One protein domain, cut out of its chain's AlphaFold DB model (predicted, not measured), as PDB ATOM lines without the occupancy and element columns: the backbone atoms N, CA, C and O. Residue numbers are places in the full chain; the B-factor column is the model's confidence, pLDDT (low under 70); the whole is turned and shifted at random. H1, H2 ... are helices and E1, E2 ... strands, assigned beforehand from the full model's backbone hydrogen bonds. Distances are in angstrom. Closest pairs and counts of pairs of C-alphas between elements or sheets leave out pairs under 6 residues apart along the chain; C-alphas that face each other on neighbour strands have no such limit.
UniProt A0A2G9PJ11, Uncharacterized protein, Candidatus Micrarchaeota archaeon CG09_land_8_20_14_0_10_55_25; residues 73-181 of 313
ATOM      1  N   PRO A  73     132.248 103.656 159.457       75.75
ATOM      2  CA  PRO A  73     132.406 104.998 160.007       75.75
ATOM      3  C   PRO A  73     131.127 105.816 159.811       75.75
ATOM      4  O   PRO A  73     130.521 105.734 158.748       75.75
ATOM      5  N   ALA A  74     130.749 106.598 160.818       80.56
ATOM      6  CA  ALA A  74     129.594 107.493 160.763       80.56
ATOM      7  C   ALA A  74     129.887 108.815 161.482       80.56
ATOM      8  O   ALA A  74     130.781 108.880 162.337       80.56
ATOM      9  N   GLU A  75     129.121 109.860 161.175       84.31
ATOM     10  CA  GLU A  75     129.265 111.174 161.806       84.31
ATOM     11  C   GLU A  75     127.998 111.607 162.557       84.31
ATOM     12  O   GLU A  75     126.877 111.490 162.073       84.31
ATOM     13  N   LEU A  76     128.196 112.142 163.762       84.69
ATOM     14  CA  LEU A  76     127.185 112.853 164.531       84.69
ATOM     15  C   LEU A  76     127.600 114.314 164.644       84.69
ATOM     16  O   LEU A  76     128.653 114.620 165.207       84.69
ATOM     17  N   ASN A  77     126.744 115.214 164.177       89.06
ATOM     18  CA  ASN A  77     126.946 116.647 164.306       89.06
ATOM     19  C   ASN A  77     126.091 117.192 165.452       89.06
ATOM     20  O   ASN A  77     124.890 116.954 165.500       89.06
ATOM     21  N   PHE A  78     126.699 117.925 166.379       88.94
ATOM     22  CA  PHE A  78     125.994 118.705 167.389       88.94
ATOM     23  C   PHE A  78     126.176 120.188 167.088       88.94
ATOM     24  O   PHE A  78     127.291 120.710 167.159       88.94
ATOM     25  N   TYR A  79     125.076 120.852 166.757       90.06
ATOM     26  CA  TYR A  79     125.020 122.276 166.475       90.06
ATOM     27  C   TYR A  79     124.554 123.034 167.710       90.06
ATOM     28  O   TYR A  79     123.549 122.685 168.328       90.06
ATOM     29  N   TYR A  80     125.273 124.097 168.046       88.06
ATOM     30  CA  TYR A  80     124.886 125.049 169.078       88.06
ATOM     31  C   TYR A  80     125.233 126.466 168.627       88.06
ATOM     32  O   TYR A  80     125.985 126.641 167.672       88.06
ATOM     33  N   ASP A  81     124.705 127.478 169.305       85.81
ATOM     34  CA  ASP A  81     125.092 128.869 169.074       85.81
ATOM     35  C   ASP A  81     125.626 129.451 170.378       85.81
ATOM     36  O   ASP A  81     124.886 129.573 171.354       85.81
ATOM     37  N   SER A  82     126.914 129.800 170.415       83.94
ATOM     38  CA  SER A  82     127.552 130.341 171.619       83.94
ATOM     39  C   SER A  82     127.060 131.734 172.026       83.94
ATOM     40  O   SER A  82     127.370 132.178 173.131       83.94
ATOM     41  N   SER A  83     126.311 132.434 171.168       77.56
ATOM     42  CA  SER A  83     125.594 133.664 171.530       77.56
ATOM     43  C   SER A  83     124.254 133.402 172.219       77.56
ATOM     44  O   SER A  83     123.710 134.306 172.845       77.56
ATOM     45  N   CYS A  84     123.743 132.172 172.155       76.69
ATOM     46  CA  CYS A  84     122.510 131.802 172.825       76.69
ATOM     47  C   CYS A  84     122.743 131.616 174.329       76.69
ATOM     48  O   CYS A  84     123.175 130.551 174.782       76.69
ATOM     49  N   GLU A  85     122.441 132.649 175.111       71.19
ATOM     50  CA  GLU A  85     122.613 132.638 176.570       71.19
ATOM     51  C   GLU A  85     121.660 131.653 177.271       71.19
ATOM     52  O   GLU A  85     121.985 131.121 178.330       71.19
ATOM     53  N   TYR A  86     120.533 131.334 176.631       70.88
ATOM     54  CA  TYR A  86     119.495 130.444 177.149       70.88
ATOM     55  C   TYR A  86     119.610 128.981 176.697       70.88
ATOM     56  O   TYR A  86     119.068 128.091 177.343       70.88
ATOM     57  N   CYS A  87     120.384 128.675 175.651       73.69
ATOM     58  CA  CYS A  87     120.474 127.322 175.074       73.69
ATOM     59  C   CYS A  87     121.177 126.282 175.967       73.69
ATOM     60  O   CYS A  87     121.498 125.181 175.517       73.69
ATOM     61  N   ASN A  88     121.490 126.645 177.217       75.62
ATOM     62  CA  ASN A  88     122.223 125.843 178.191       75.62
ATOM     63  C   ASN A  88     123.450 125.137 177.576       75.62
ATOM     64  O   ASN A  88     123.745 123.966 177.835       75.62
ATOM     65  N   ASN A  89     124.184 125.864 176.728       77.88
ATOM     66  CA  ASN A  89     125.296 125.322 175.948       77.88
ATOM     67  C   ASN A  89     126.361 124.672 176.840       77.88
ATOM     68  O   ASN A  89     126.950 123.656 176.477       77.88
ATOM     69  N   SER A  90     126.589 125.216 178.039       77.19
ATOM     70  CA  SER A  90     127.525 124.650 179.014       77.19
ATOM     71  C   SER A  90     127.141 123.240 179.457       77.19
ATOM     72  O   SER A  90     128.020 122.384 179.580       77.19
ATOM     73  N   TYR A  91     125.848 122.972 179.672       79.00
ATOM     74  CA  TYR A  91     125.376 121.641 180.040       79.00
ATOM     75  C   TYR A  91     125.682 120.642 178.923       79.00
ATOM     76  O   TYR A  91     126.370 119.650 179.166       79.00
ATOM     77  N   TRP A  92     125.285 120.954 177.688       78.06
ATOM     78  CA  TRP A  92     125.519 120.084 176.536       78.06
ATOM     79  C   TRP A  92     126.997 119.848 176.267       78.06
ATOM     80  O   TRP A  92     127.423 118.703 176.137       78.06
ATOM     81  N   LEU A  93     127.804 120.907 176.238       80.75
ATOM     82  CA  LEU A  93     129.234 120.780 175.975       80.75
ATOM     83  C   LEU A  93     129.928 119.939 177.052       80.75
ATOM     84  O   LEU A  93     130.728 119.068 176.709       80.75
ATOM     85  N   SER A  94     129.587 120.129 178.332       76.88
ATOM     86  CA  SER A  94     130.148 119.310 179.415       76.88
ATOM     87  C   SER A  94     129.717 117.843 179.307       76.88
ATOM     88  O   SER A  94     130.552 116.952 179.439       76.88
ATOM     89  N   HIS A  95     128.451 117.565 178.975       75.25
ATOM     90  CA  HIS A  95     127.941 116.198 178.833       75.25
ATOM     91  C   HIS A  95     128.533 115.470 177.612       75.25
ATOM     92  O   HIS A  95     128.801 114.263 177.647       75.25
ATOM     93  N   LEU A  96     128.748 116.205 176.518       76.81
ATOM     94  CA  LEU A  96     129.223 115.654 175.254       76.81
ATOM     95  C   LEU A  96     130.738 115.446 175.234       76.81
ATOM     96  O   LEU A  96     131.221 114.406 174.765       76.81
ATOM     97  N   LEU A  97     131.489 116.432 175.727       75.62
ATOM     98  CA  LEU A  97     132.940 116.499 175.577       75.62
ATOM     99  C   LEU A  97     133.689 116.007 176.813       75.62
ATOM    100  O   LEU A  97     134.711 115.329 176.664       75.62
ATOM    101  N   GLU A  98     133.192 116.298 178.015       68.56
ATOM    102  CA  GLU A  98     133.907 116.010 179.256       68.56
ATOM    103  C   GLU A  98     133.443 114.686 179.877       68.56
ATOM    104  O   GLU A  98     132.253 114.361 179.884       68.56
ATOM    105  N   PRO A  99     134.360 113.844 180.383       56.53
ATOM    106  CA  PRO A  99     133.954 112.726 181.216       56.53
ATOM    107  C   PRO A  99     133.374 113.306 182.515       56.53
ATOM    108  O   PRO A  99     134.075 114.070 183.185       56.53
ATOM    109  N   PRO A 100     132.126 112.984 182.906       54.56
ATOM    110  CA  PRO A 100     131.579 113.470 184.166       54.56
ATOM    111  C   PRO A 100     132.502 113.092 185.329       54.56
ATOM    112  O   PRO A 100     133.153 112.041 185.315       54.56
ATOM    113  N   ALA A 101     132.514 113.924 186.374       50.00
ATOM    114  CA  ALA A 101     133.349 113.756 187.573       50.00
ATOM    115  C   ALA A 101     133.214 112.372 188.254       50.00
ATOM    116  O   ALA A 101     134.046 111.987 189.072       50.00
ATOM    117  N   THR A 102     132.183 111.607 187.895       49.56
ATOM    118  CA  THR A 102     131.907 110.232 188.322       49.56
ATOM    119  C   THR A 102     132.743 109.158 187.607       49.56
ATOM    120  O   THR A 102     132.609 107.981 187.933       49.56
ATOM    121  N   GLY A 103     133.611 109.517 186.653       46.06
ATOM    122  CA  GLY A 103     134.490 108.571 185.949       46.06
ATOM    123  C   GLY A 103     133.810 107.775 184.827       46.06
ATOM    124  O   GLY A 103     134.375 106.801 184.330       46.06
ATOM    125  N   ILE A 104     132.604 108.177 184.414       52.34
ATOM    126  CA  ILE A 104     131.930 107.635 183.228       52.34
ATOM    127  C   ILE A 104     132.593 108.245 181.981       52.34
ATOM    128  O   ILE A 104     132.999 109.404 181.982       52.34
ATOM    129  N   LEU A 105     132.742 107.463 180.909       50.81
ATOM    130  CA  LEU A 105     133.243 107.969 179.625       50.81
ATOM    131  C   LEU A 105     132.290 109.036 179.068       50.81
ATOM    132  O   LEU A 105     131.078 108.807 179.061       50.81
ATOM    133  N   SER A 106     132.834 110.148 178.560       67.94
ATOM    134  CA  SER A 106     132.050 111.153 177.829       67.94
ATOM    135  C   SER A 106     131.326 110.523 176.638       67.94
ATOM    136  O   SER A 106     131.760 109.486 176.119       67.94
ATOM    137  N   VAL A 107     130.239 111.147 176.173       74.94
ATOM    138  CA  VAL A 107     129.530 110.704 174.960       74.94
ATOM    139  C   VAL A 107     130.502 110.576 173.791       74.94
ATOM    140  O   VAL A 107     130.527 109.536 173.137       74.94
ATOM    141  N   LYS A 108     131.393 111.558 173.597       77.62
ATOM    142  CA  LYS A 108     132.439 111.501 172.566       77.62
ATOM    143  C   LYS A 108     133.286 110.230 172.652       77.62
ATOM    144  O   LYS A 108     133.539 109.582 171.641       77.62
ATOM    145  N   ALA A 109     133.711 109.843 173.855       70.62
ATOM    146  CA  ALA A 109     134.511 108.639 174.054       70.62
ATOM    147  C   ALA A 109     133.699 107.340 173.879       70.62
ATOM    148  O   ALA A 109     134.262 106.323 173.470       70.62
ATOM    149  N   LYS A 110     132.391 107.353 174.174       73.19
ATOM    150  CA  LYS A 110     131.481 106.228 173.894       73.19
ATOM    151  C   LYS A 110     131.250 106.057 172.388       73.19
ATOM    152  O   LYS A 110     131.353 104.937 171.899       73.19
ATOM    153  N   LEU A 111     130.997 107.151 171.669       76.88
ATOM    154  CA  LEU A 111     130.771 107.173 170.220       76.88
ATOM    155  C   LEU A 111     132.024 106.784 169.428       76.88
ATOM    156  O   LEU A 111     131.945 105.950 168.532       76.88
ATOM    157  N   ALA A 112     133.204 107.259 169.836       75.75
ATOM    158  CA  ALA A 112     134.460 106.891 169.181       75.75
ATOM    159  C   ALA A 112     134.745 105.377 169.236       75.75
ATOM    160  O   ALA A 112     135.290 104.812 168.292       75.75
ATOM    161  N   LYS A 113     134.339 104.683 170.313       72.50
ATOM    162  CA  LYS A 113     134.432 103.210 170.399       72.50
ATOM    163  C   LYS A 113     133.502 102.483 169.424       72.50
ATOM    164  O   LYS A 113     133.719 101.306 169.162       72.50
ATOM    165  N   LYS A 114     132.480 103.175 168.925       73.19
ATOM    166  CA  LYS A 114     131.455 102.691 167.996       73.19
ATOM    167  C   LYS A 114     131.713 103.151 166.550       73.19
ATOM    168  O   LYS A 114     130.824 103.052 165.714       73.19
ATOM    169  N   ASN A 115     132.917 103.661 166.261       74.00
ATOM    170  CA  ASN A 115     133.294 104.235 164.964       74.00
ATOM    171  C   ASN A 115     132.427 105.442 164.541       74.00
ATOM    172  O   ASN A 115     132.274 105.722 163.356       74.00
ATOM    173  N   VAL A 116     131.863 106.158 165.521       78.06
ATOM    174  CA  VAL A 116     131.086 107.381 165.301       78.06
ATOM    175  C   VAL A 116     131.927 108.589 165.706       78.06
ATOM    176  O   VAL A 116     132.364 108.702 166.859       78.06
ATOM    177  N   ALA A 117     132.147 109.509 164.772       83.56
ATOM    178  CA  ALA A 117     132.795 110.786 165.034       83.56
ATOM    179  C   ALA A 117     131.761 111.812 165.521       83.56
ATOM    180  O   ALA A 117     130.802 112.100 164.819       83.56
ATOM    181  N   LEU A 118     131.965 112.381 166.714       85.06
ATOM    182  CA  LEU A 118     131.169 113.516 167.194       85.06
ATOM    183  C   LEU A 118     131.851 114.834 166.810       85.06
ATOM    184  O   LEU A 118     132.929 115.143 167.338       85.06
ATOM    185  N   GLN A 119     131.191 115.612 165.958       88.94
ATOM    186  CA  GLN A 119     131.525 117.000 165.656       88.94
ATOM    187  C   GLN A 119     130.668 117.937 166.506       88.94
ATOM    188  O   GLN A 119     129.475 117.719 166.687       88.94
ATOM    189  N   VAL A 120     131.288 118.986 167.039       89.94
ATOM    190  CA  VAL A 120     130.619 120.020 167.837       89.94
ATOM    191  C   VAL A 120     130.854 121.351 167.142       89.94
ATOM    192  O   VAL A 120     132.003 121.778 167.015       89.94
ATOM    193  N   ILE A 121     129.781 121.972 166.662       90.69
ATOM    194  CA  ILE A 121     129.825 123.093 165.723       90.69
ATOM    195  C   ILE A 121     129.098 124.292 166.333       90.69
ATOM    196  O   ILE A 121     127.908 124.217 166.625       90.69
ATOM    197  N   ASP A 122     129.832 125.395 166.508       90.56
ATOM    198  CA  ASP A 122     129.285 126.689 166.928       90.56
ATOM    199  C   ASP A 122     128.814 127.488 165.707       90.56
ATOM    200  O   ASP A 122     129.619 127.847 164.843       90.56
ATOM    201  N   LEU A 123     127.518 127.777 165.644       87.88
ATOM    202  CA  LEU A 123     126.870 128.476 164.541       87.88
ATOM    203  C   LEU A 123     126.919 130.004 164.652       87.88
ATOM    204  O   LEU A 123     126.555 130.670 163.686       87.88
ATOM    205  N   LYS A 124     127.460 130.574 165.739       84.00
ATOM    206  CA  LYS A 124     127.495 132.031 165.975       84.00
ATOM    207  C   LYS A 124     127.977 132.872 164.785       84.00
ATOM    208  O   LYS A 124     127.543 134.000 164.604       84.00
ATOM    209  N   ASN A 125     128.919 132.356 163.991       78.81
ATOM    210  CA  ASN A 125     129.434 133.040 162.794       78.81
ATOM    211  C   ASN A 125     129.413 132.148 161.544       78.81
ATOM    212  O   ASN A 125     130.164 132.396 160.598       78.81
ATOM    213  N   LEU A 126     128.618 131.076 161.553       80.25
ATOM    214  CA  LEU A 126     128.554 130.112 160.460       80.25
ATOM    215  C   LEU A 126     127.124 130.016 159.921       80.25
ATOM    216  O   LEU A 126     126.163 130.072 160.692       80.25
ATOM    217  N   PRO A 127     126.950 129.839 158.600       77.94
ATOM    218  CA  PRO A 127     125.647 129.472 158.076       77.94
ATOM    219  C   PRO A 127     125.265 128.095 158.632       77.94
ATOM    220  O   PRO A 127     126.063 127.155 158.571       77.94
ATOM    221  N   ALA A 128     124.052 127.974 159.170       76.44
ATOM    222  CA  ALA A 128     123.521 126.671 159.541       76.44
ATOM    223  C   ALA A 128     123.220 125.837 158.288       76.44
ATOM    224  O   ALA A 128     122.833 126.402 157.257       76.44
ATOM    225  N   PRO A 129     123.358 124.502 158.359       80.44
ATOM    226  CA  PRO A 129     122.784 123.619 157.351       80.44
ATOM    227  C   PRO A 129     121.291 123.900 157.163       80.44
ATOM    228  O   PRO A 129     120.608 124.298 158.105       80.44
ATOM    229  N   ALA A 130     120.772 123.665 155.954       75.25
ATOM    230  CA  ALA A 130     119.390 124.000 155.609       75.25
ATOM    231  C   ALA A 130     118.362 123.382 156.573       75.25
ATOM    232  O   ALA A 130     117.387 124.055 156.900       75.25
ATOM    233  N   ASP A 131     118.624 122.171 157.064       76.19
ATOM    234  CA  ASP A 131     117.731 121.421 157.954       76.19
ATOM    235  C   ASP A 131     117.912 121.770 159.442       76.19
ATOM    236  O   ASP A 131     117.102 121.379 160.274       76.19
ATOM    237  N   VAL A 132     118.953 122.527 159.809       79.75
ATOM    238  CA  VAL A 132     119.208 122.929 161.200       79.75
ATOM    239  C   VAL A 132     118.608 124.309 161.427       79.75
ATOM    240  O   VAL A 132     119.259 125.336 161.233       79.75
ATOM    241  N   LYS A 133     117.335 124.334 161.824       77.75
ATOM    242  CA  LYS A 133     116.610 125.586 162.104       77.75
ATOM    243  C   LYS A 133     116.669 126.017 163.562       77.75
ATOM    244  O   LYS A 133     116.453 127.191 163.849       77.75
ATOM    245  N   ARG A 134     116.982 125.093 164.473       80.62
ATOM    246  CA  ARG A 134     117.086 125.344 165.914       80.62
ATOM    247  C   ARG A 134     118.361 124.780 166.501       80.62
ATOM    248  O   ARG A 134     118.907 123.801 166.003       80.62
ATOM    249  N   VAL A 135     118.791 125.406 167.584       82.62
ATOM    250  CA  VAL A 135     119.893 124.971 168.435       82.62
ATOM    251  C   VAL A 135     119.459 124.957 169.905       82.62
ATOM    252  O   VAL A 135     118.601 125.756 170.279       82.62
ATOM    253  N   PRO A 136     120.038 124.091 170.754       84.50
ATOM    254  CA  PRO A 136     120.977 123.030 170.397       84.50
ATOM    255  C   PRO A 136     120.284 121.921 169.593       84.50
ATOM    256  O   PRO A 136     119.110 121.635 169.810       84.50
ATOM    257  N   ALA A 137     120.998 121.299 168.657       86.81
ATOM    258  CA  ALA A 137     120.445 120.206 167.861       86.81
ATOM    259  C   ALA A 137     121.497 119.166 167.492       86.81
ATOM    260  O   ALA A 137     122.647 119.492 167.190       86.81
ATOM    261  N   PHE A 138     121.084 117.902 167.481       86.44
ATOM    262  CA  PHE A 138     121.863 116.808 166.920       86.44
ATOM    263  C   PHE A 138     121.392 116.522 165.504       86.44
ATOM    264  O   PHE A 138     120.198 116.433 165.248       86.44
ATOM    265  N   TYR A 139     122.338 116.343 164.602       87.69
ATOM    266  CA  TYR A 139     122.100 116.074 163.199       87.69
ATOM    267  C   TYR A 139     122.822 114.795 162.800       87.69
ATOM    268  O   TYR A 139     124.015 114.618 163.080       87.69
ATOM    269  N   PHE A 140     122.081 113.942 162.108       84.25
ATOM    270  CA  PHE A 140     122.532 112.663 161.591       84.25
ATOM    271  C   PHE A 140     122.251 112.599 160.094       84.25
ATOM    272  O   PHE A 140     121.196 113.053 159.658       84.25
ATOM    273  N   ASP A 141     123.138 111.975 159.325       81.06
ATOM    274  CA  ASP A 141     122.788 111.522 157.979       81.06
ATOM    275  C   ASP A 141     121.956 110.231 158.083       81.06
ATOM    276  O   ASP A 141     122.297 109.313 158.836       81.06
ATOM    277  N   VAL A 142     120.846 110.148 157.348       76.19
ATOM    278  CA  VAL A 142     119.956 108.971 157.368       76.19
ATOM    279  C   VAL A 142     120.697 107.702 156.933       76.19
ATOM    280  O   VAL A 142     120.446 106.623 157.477       76.19
ATOM    281  N   ILE A 143     121.632 107.817 155.986       76.69
ATOM    282  CA  ILE A 143     122.440 106.694 155.498       76.69
ATOM    283  C   ILE A 143     123.336 106.175 156.623       76.69
ATOM    284  O   ILE A 143     123.416 104.962 156.831       76.69
ATOM    285  N   ASP A 144     123.948 107.076 157.389       75.31
ATOM    286  CA  ASP A 144     124.825 106.732 158.507       75.31
ATOM    287  C   ASP A 144     124.057 106.039 159.641       75.31
ATOM    288  O   ASP A 144     124.524 105.029 160.176       75.31
ATOM    289  N   VAL A 145     122.854 106.524 159.981       72.88
ATOM    290  CA  VAL A 145     121.995 105.901 161.009       72.88
ATOM    291  C   VAL A 145     121.597 104.485 160.600       72.88
ATOM    292  O   VAL A 145     121.675 103.564 161.413       72.88
ATOM    293  N   GLN A 146     121.214 104.281 159.338       73.44
ATOM    294  CA  GLN A 146     120.812 102.964 158.834       73.44
ATOM    295  C   GLN A 146     121.994 101.998 158.684       73.44
ATOM    296  O   GLN A 146     121.830 100.785 158.832       73.44
ATOM    297  N   ALA A 147     123.185 102.515 158.380       72.81
ATOM    298  CA  ALA A 147     124.386 101.711 158.185       72.81
ATOM    299  C   ALA A 147     125.099 101.359 159.503       72.81
ATOM    300  O   ALA A 147     125.813 100.355 159.561       72.81
ATOM    301  N   ASN A 148     124.902 102.144 160.570       75.62
ATOM    302  CA  ASN A 148     125.566 101.967 161.859       75.62
ATOM    303  C   ASN A 148     124.550 101.711 162.994       75.62
ATOM    304  O   ASN A 148     124.024 102.627 163.621       75.62
ATOM    305  N   ARG A 149     124.328 100.431 163.330       73.75
ATOM    306  CA  ARG A 149     123.410  99.997 164.409       73.75
ATOM    307  C   ARG A 149     123.717 100.623 165.781       73.75
ATOM    308  O   ARG A 149     122.827 100.778 166.621       73.75
ATOM    309  N   GLU A 150     124.976 100.949 166.057       72.06
ATOM    310  CA  GLU A 150     125.363 101.579 167.321       72.06
ATOM    311  C   GLU A 150     124.967 103.060 167.372       72.06
ATOM    312  O   GLU A 150     124.629 103.560 168.451       72.06
ATOM    313  N   LEU A 151     124.968 103.729 166.215       73.62
ATOM    314  CA  LEU A 151     124.395 105.055 166.027       73.62
ATOM    315  C   LEU A 151     122.869 105.012 166.122       73.62
ATOM    316  O   LEU A 151     122.305 105.842 166.818       73.62
ATOM    317  N   GLU A 152     122.211 104.006 165.535       73.44
ATOM    318  CA  GLU A 152     120.763 103.780 165.681       73.44
ATOM    319  C   GLU A 152     120.352 103.587 167.153       73.44
ATOM    320  O   GLU A 152     119.379 104.173 167.623       73.44
ATOM    321  N   THR A 153     121.125 102.813 167.921       73.94
ATOM    322  CA  THR A 153     120.862 102.618 169.359       73.94
ATOM    323  C   THR A 153     121.016 103.931 170.128       73.94
ATOM    324  O   THR A 153     120.187 104.261 170.970       73.94
ATOM    325  N   TYR A 154     122.062 104.705 169.828       73.94
ATOM    326  CA  TYR A 154     122.280 106.004 170.463       73.94
ATOM    327  C   TYR A 154     121.222 107.041 170.051       73.94
ATOM    328  O   TYR A 154     120.779 107.837 170.873       73.94
ATOM    329  N   PHE A 155     120.769 106.990 168.800       73.50
ATOM    330  CA  PHE A 155     119.643 107.766 168.299       73.50
ATOM    331  C   PHE A 155     118.369 107.452 169.087       73.50
ATOM    332  O   PHE A 155     117.729 108.370 169.584       73.50
ATOM    333  N   GLN A 156     118.037 106.173 169.283       73.44
ATOM    334  CA  GLN A 156     116.885 105.764 170.095       73.44
ATOM    335  C   GLN A 156     117.015 106.212 171.555       73.44
ATOM    336  O   GLN A 156     116.019 106.586 172.168       73.44
ATOM    337  N   GLU A 157     118.226 106.192 172.123       73.94
ATOM    338  CA  GLU A 157     118.483 106.733 173.461       73.94
ATOM    339  C   GLU A 157     118.199 108.239 173.516       73.94
ATOM    340  O   GLU A 157     117.474 108.673 174.412       73.94
ATOM    341  N   LEU A 158     118.714 109.015 172.555       70.62
ATOM    342  CA  LEU A 158     118.503 110.462 172.469       70.62
ATOM    343  C   LEU A 158     117.053 110.841 172.153       70.62
ATOM    344  O   LEU A 158     116.555 111.795 172.737       70.62
ATOM    345  N   ALA A 159     116.360 110.085 171.302       69.75
ATOM    346  CA  ALA A 159     114.960 110.313 170.940       69.75
ATOM    347  C   ALA A 159     113.993 110.164 172.132       69.75
ATOM    348  O   ALA A 159     112.863 110.632 172.073       69.75
ATOM    349  N   ASN A 160     114.421 109.559 173.249       69.94
ATOM    350  CA  ASN A 160     113.635 109.586 174.493       69.94
ATOM    351  C   ASN A 160     113.661 110.954 175.194       69.94
ATOM    352  O   ASN A 160     112.862 111.190 176.098       69.94
ATOM    353  N   TYR A 161     114.605 111.818 174.824       68.25
ATOM    354  CA  TYR A 161     114.861 113.120 175.439       68.25
ATOM    355  C   TYR A 161     114.839 114.260 174.414       68.25
ATOM    356  O   TYR A 161     115.172 115.396 174.750       68.25
ATOM    357  N   ALA A 162     114.502 113.962 173.162       70.94
ATOM    358  CA  ALA A 162     114.552 114.888 172.050       70.94
ATOM    359  C   ALA A 162     113.423 114.597 171.067       70.94
ATOM    360  O   ALA A 162     113.109 113.437 170.797       70.94
ATOM    361  N   ASP A 163     112.860 115.655 170.503       73.50
ATOM    362  CA  ASP A 163     111.927 115.553 169.397       73.50
ATOM    363  C   ASP A 163     112.706 115.263 168.115       73.50
ATOM    364  O   ASP A 163     113.707 115.921 167.812       73.50
ATOM    365  N   ALA A 164     112.259 114.240 167.388       75.00
ATOM    366  CA  ALA A 164     112.855 113.820 166.132       75.00
ATOM    367  C   ALA A 164     112.122 114.447 164.947       75.00
ATOM    368  O   ALA A 164     110.900 114.341 164.836       75.00
ATOM    369  N   TYR A 165     112.886 115.053 164.045       73.81
ATOM    370  CA  TYR A 165     112.402 115.605 162.787       73.81
ATOM    371  C   TYR A 165     113.154 114.943 161.639       73.81
ATOM    372  O   TYR A 165     114.374 115.078 161.518       73.81
ATOM    373  N   ASP A 166     112.411 114.225 160.803       69.25
ATOM    374  CA  ASP A 166     112.944 113.587 159.607       69.25
ATOM    375  C   ASP A 166     112.968 114.605 158.456       69.25
ATOM    376  O   ASP A 166     111.927 115.110 158.030       69.25
ATOM    377  N   GLY A 167     114.164 114.915 157.961       63.78
ATOM    378  CA  GLY A 167     114.397 115.615 156.700       63.78
ATOM    379  C   GLY A 167     114.709 114.631 155.569       63.78
ATOM    380  O   GLY A 167     114.932 113.443 155.800       63.78
ATOM    381  N   ASP A 168     114.772 115.123 154.329       65.94
ATOM    382  CA  ASP A 168     114.924 114.277 153.131       65.94
ATOM    383  C   ASP A 168     116.154 113.350 153.171       65.94
ATOM    384  O   ASP A 168     116.118 112.260 152.604       65.94
ATOM    385  N   ASN A 169     117.240 113.762 153.836       65.69
ATOM    386  CA  ASN A 169     118.463 112.959 153.994       65.69
ATOM    387  C   ASN A 169     119.052 113.023 155.410       65.69
ATOM    388  O   ASN A 169     120.175 112.571 155.636       65.69
ATOM    389  N   ALA A 170     118.318 113.592 156.363       75.19
ATOM    390  CA  ALA A 170     118.837 113.857 157.691       75.19
ATOM    391  C   ALA A 170     117.807 113.563 158.765       75.19
ATOM    392  O   ALA A 170     116.612 113.731 158.544       75.19
ATOM    393  N   VAL A 171     118.282 113.190 159.947       75.31
ATOM    394  CA  VAL A 171     117.451 113.216 161.145       75.31
ATOM    395  C   VAL A 171     117.979 114.300 162.064       75.31
ATOM    396  O   VAL A 171     119.171 114.335 162.378       75.31
ATOM    397  N   LEU A 172     117.090 115.195 162.480       80.88
ATOM    398  CA  LEU A 172     117.369 116.234 163.455       80.88
ATOM    399  C   LEU A 172     116.739 115.826 164.786       80.88
ATOM    400  O   LEU A 172     115.539 115.584 164.853       80.88
ATOM    401  N   LEU A 173     117.537 115.762 165.848       79.44
ATOM    402  CA  LEU A 173     117.036 115.624 167.212       79.44
ATOM    403  C   LEU A 173     117.216 116.951 167.945       79.44
ATOM    404  O   LEU A 173     118.346 117.398 168.163       79.44
ATOM    405  N   ILE A 174     116.104 117.553 168.350       77.81
ATOM    406  CA  ILE A 174     116.086 118.763 169.172       77.81
ATOM    407  C   ILE A 174     115.741 118.344 170.601       77.81
ATOM    408  O   ILE A 174     114.679 117.760 170.803       77.81
ATOM    409  N   PRO A 175     116.595 118.604 171.602       73.00
ATOM    410  CA  PRO A 175     116.289 118.240 172.980       73.00
ATOM    411  C   PRO A 175     114.946 118.816 173.461       73.00
ATOM    412  O   PRO A 175     114.678 119.998 173.266       73.00
ATOM    413  N   ASN A 176     114.124 117.977 174.097       62.56
ATOM    414  CA  ASN A 176     112.762 118.275 174.572       62.56
ATOM    415  C   ASN A 176     112.711 118.347 176.114       62.56
ATOM    416  O   ASN A 176     111.741 117.957 176.763       62.56
ATOM    417  N   ASP A 177     113.807 118.755 176.747       56.22
ATOM    418  CA  ASP A 177     113.825 118.867 178.202       56.22
ATOM    419  C   ASP A 177     113.131 120.176 178.615       56.22
ATOM    420  O   ASP A 177     113.396 121.228 178.038       56.22
ATOM    421  N   GLN A 178     112.218 120.120 179.591       48.22
ATOM    422  CA  GLN A 178     111.370 121.267 179.970       48.22
ATOM    423  C   GLN A 178     112.163 122.449 180.544       48.22
ATOM    424  O   GLN A 178     111.657 123.565 180.568       48.22
ATOM    425  N   ASP A 179     113.396 122.192 180.977       48.72
ATOM    426  CA  ASP A 179     114.343 123.190 181.473       48.72
ATOM    427  C   ASP A 179     115.334 123.652 180.384       48.72
ATOM    428  O   ASP A 179     116.341 124.295 180.689       48.72
ATOM    429  N   GLN A 180     115.126 123.255 179.123       58.00
ATOM    430  CA  GLN A 180     116.076 123.495 178.043       58.00
ATOM    431  C   GLN A 180     115.455 124.280 176.903       58.00
ATOM    432  O   GLN A 180     114.597 123.829 176.149       58.00
ATOM    433  N   GLU A 181     115.944 125.503 176.800       68.69
ATOM    434  CA  GLU A 181     115.439 126.510 175.895       68.69
ATOM    435  C   GLU A 181     116.165 126.344 174.563       68.69
ATOM    436  O   GLU A 181     117.380 126.159 174.504       68.69
TER     437      GLU A 181
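Overview. This is residues 73 to 181 of the 313 residues of an uncharacterized protein of Candidatus Micrarchaeota archaeon CG09_land_8_20_14_0_10_55_25 (UniProt A0A2G9PJ11). Picture one strongly twisted wall of five strands, E2, E1, E3, E5 and E4, with four helices over one face and no named helix over the other; H1 and H2 sit toward the E2 edge, H4 covers E1 and E3, and the short H3 stands up near one end of E3. These two layers, a sheet with helices on one face, form a rounded whole spanning 39 by 35 by 26 A. The printed part has 109 residues, with four named helices and five named strands in the order E1 H1 H2 E2 E3 H3 H4 E4 E5. The sheet is mixed, with the order E2 E1 E3 E5 E4, and the class is mixed, helices and strands. It is compact, with a radius of gyration of the C-alphas of 13.4 A.

Arrangement. Begin at E1, residues 74 to 80, an inner strand. Go on to H1, residues 89 to 97, which is on the sheet at a height of 10.1 A and runs along the strands, at 13 degrees to E1 on the local plane. H2, residues 107 to 112, is on the same face at a height of 5.0 A, over none of the strands; it touches H1, closest at the C-alphas of Leu 96 and Val 107, 5.0 A apart, at a tilt of 36 degrees, only just steep, the same way. Next comes the edge strand E2, residues 116 to 122, parallel to E1, with N 119 and O 76 at 2.8 A, within hydrogen-bond range. E1, H1, H2 and E2 are a strand-helix-strand unit, two parallel neighbour strands with helices between, and its crossover is right-handed. On the other side of E1 look for E3, residues 137 to 141, antiparallel to E1, with N 79 and O 137 at 2.8 A. H3, residues 142 to 147, stands up from the sheet, rising 45 degrees out of the local plane. H4, residues 149 to 159, has a height of 8.6 A, lies over E1 and E3, and touches H3 only at the corner, closest at the C-alphas of Val 145 and Glu 152, 5.3 A apart. The edge strand E4, residues 162 to 166, forms a hairpin with E5, residues 170 to 175, antiparallel, with N 165 and O 172 at 2.8 A. E5 is also antiparallel to E3, with N 173 and O 138 at 2.8 A. E3, H3, H4 and E4 are a split strand-helix-strand unit, with E5 between its two strands in the sheet, and its crossover is right-handed. In H1, H2, H3 and H4 every O i to N i+4 pair is within hydrogen-bond range.

Along the chain. Find C-alpha 74 at (129.594, 107.493, 160.763); from there E1 runs 20.0 A to C-alpha 80. H1 measures 11.7 A and H2 8.5 A, and E2 runs 19.5 A from C-alpha 116 at (131.086, 107.381, 165.301). E3 covers 13.4 A, H3 8.5 A, H4 14.8 A and E4 12.6 A. E5 runs 16.1 A and ends at C-alpha 175, at (116.289, 118.240, 172.980).

Size, cuts and confidence. The two C-alphas farthest apart are those of Thr 102 and Asp 168, at 39.3 A. The printed part has no cut. The link from E2 to E3, residues 123 to 136, is long. Look for low confidence, pLDDT under 70, at residues 98 to 106, 159 to 161, 166 to 169 and 176 to 181; the mean of the printed part is 74.7.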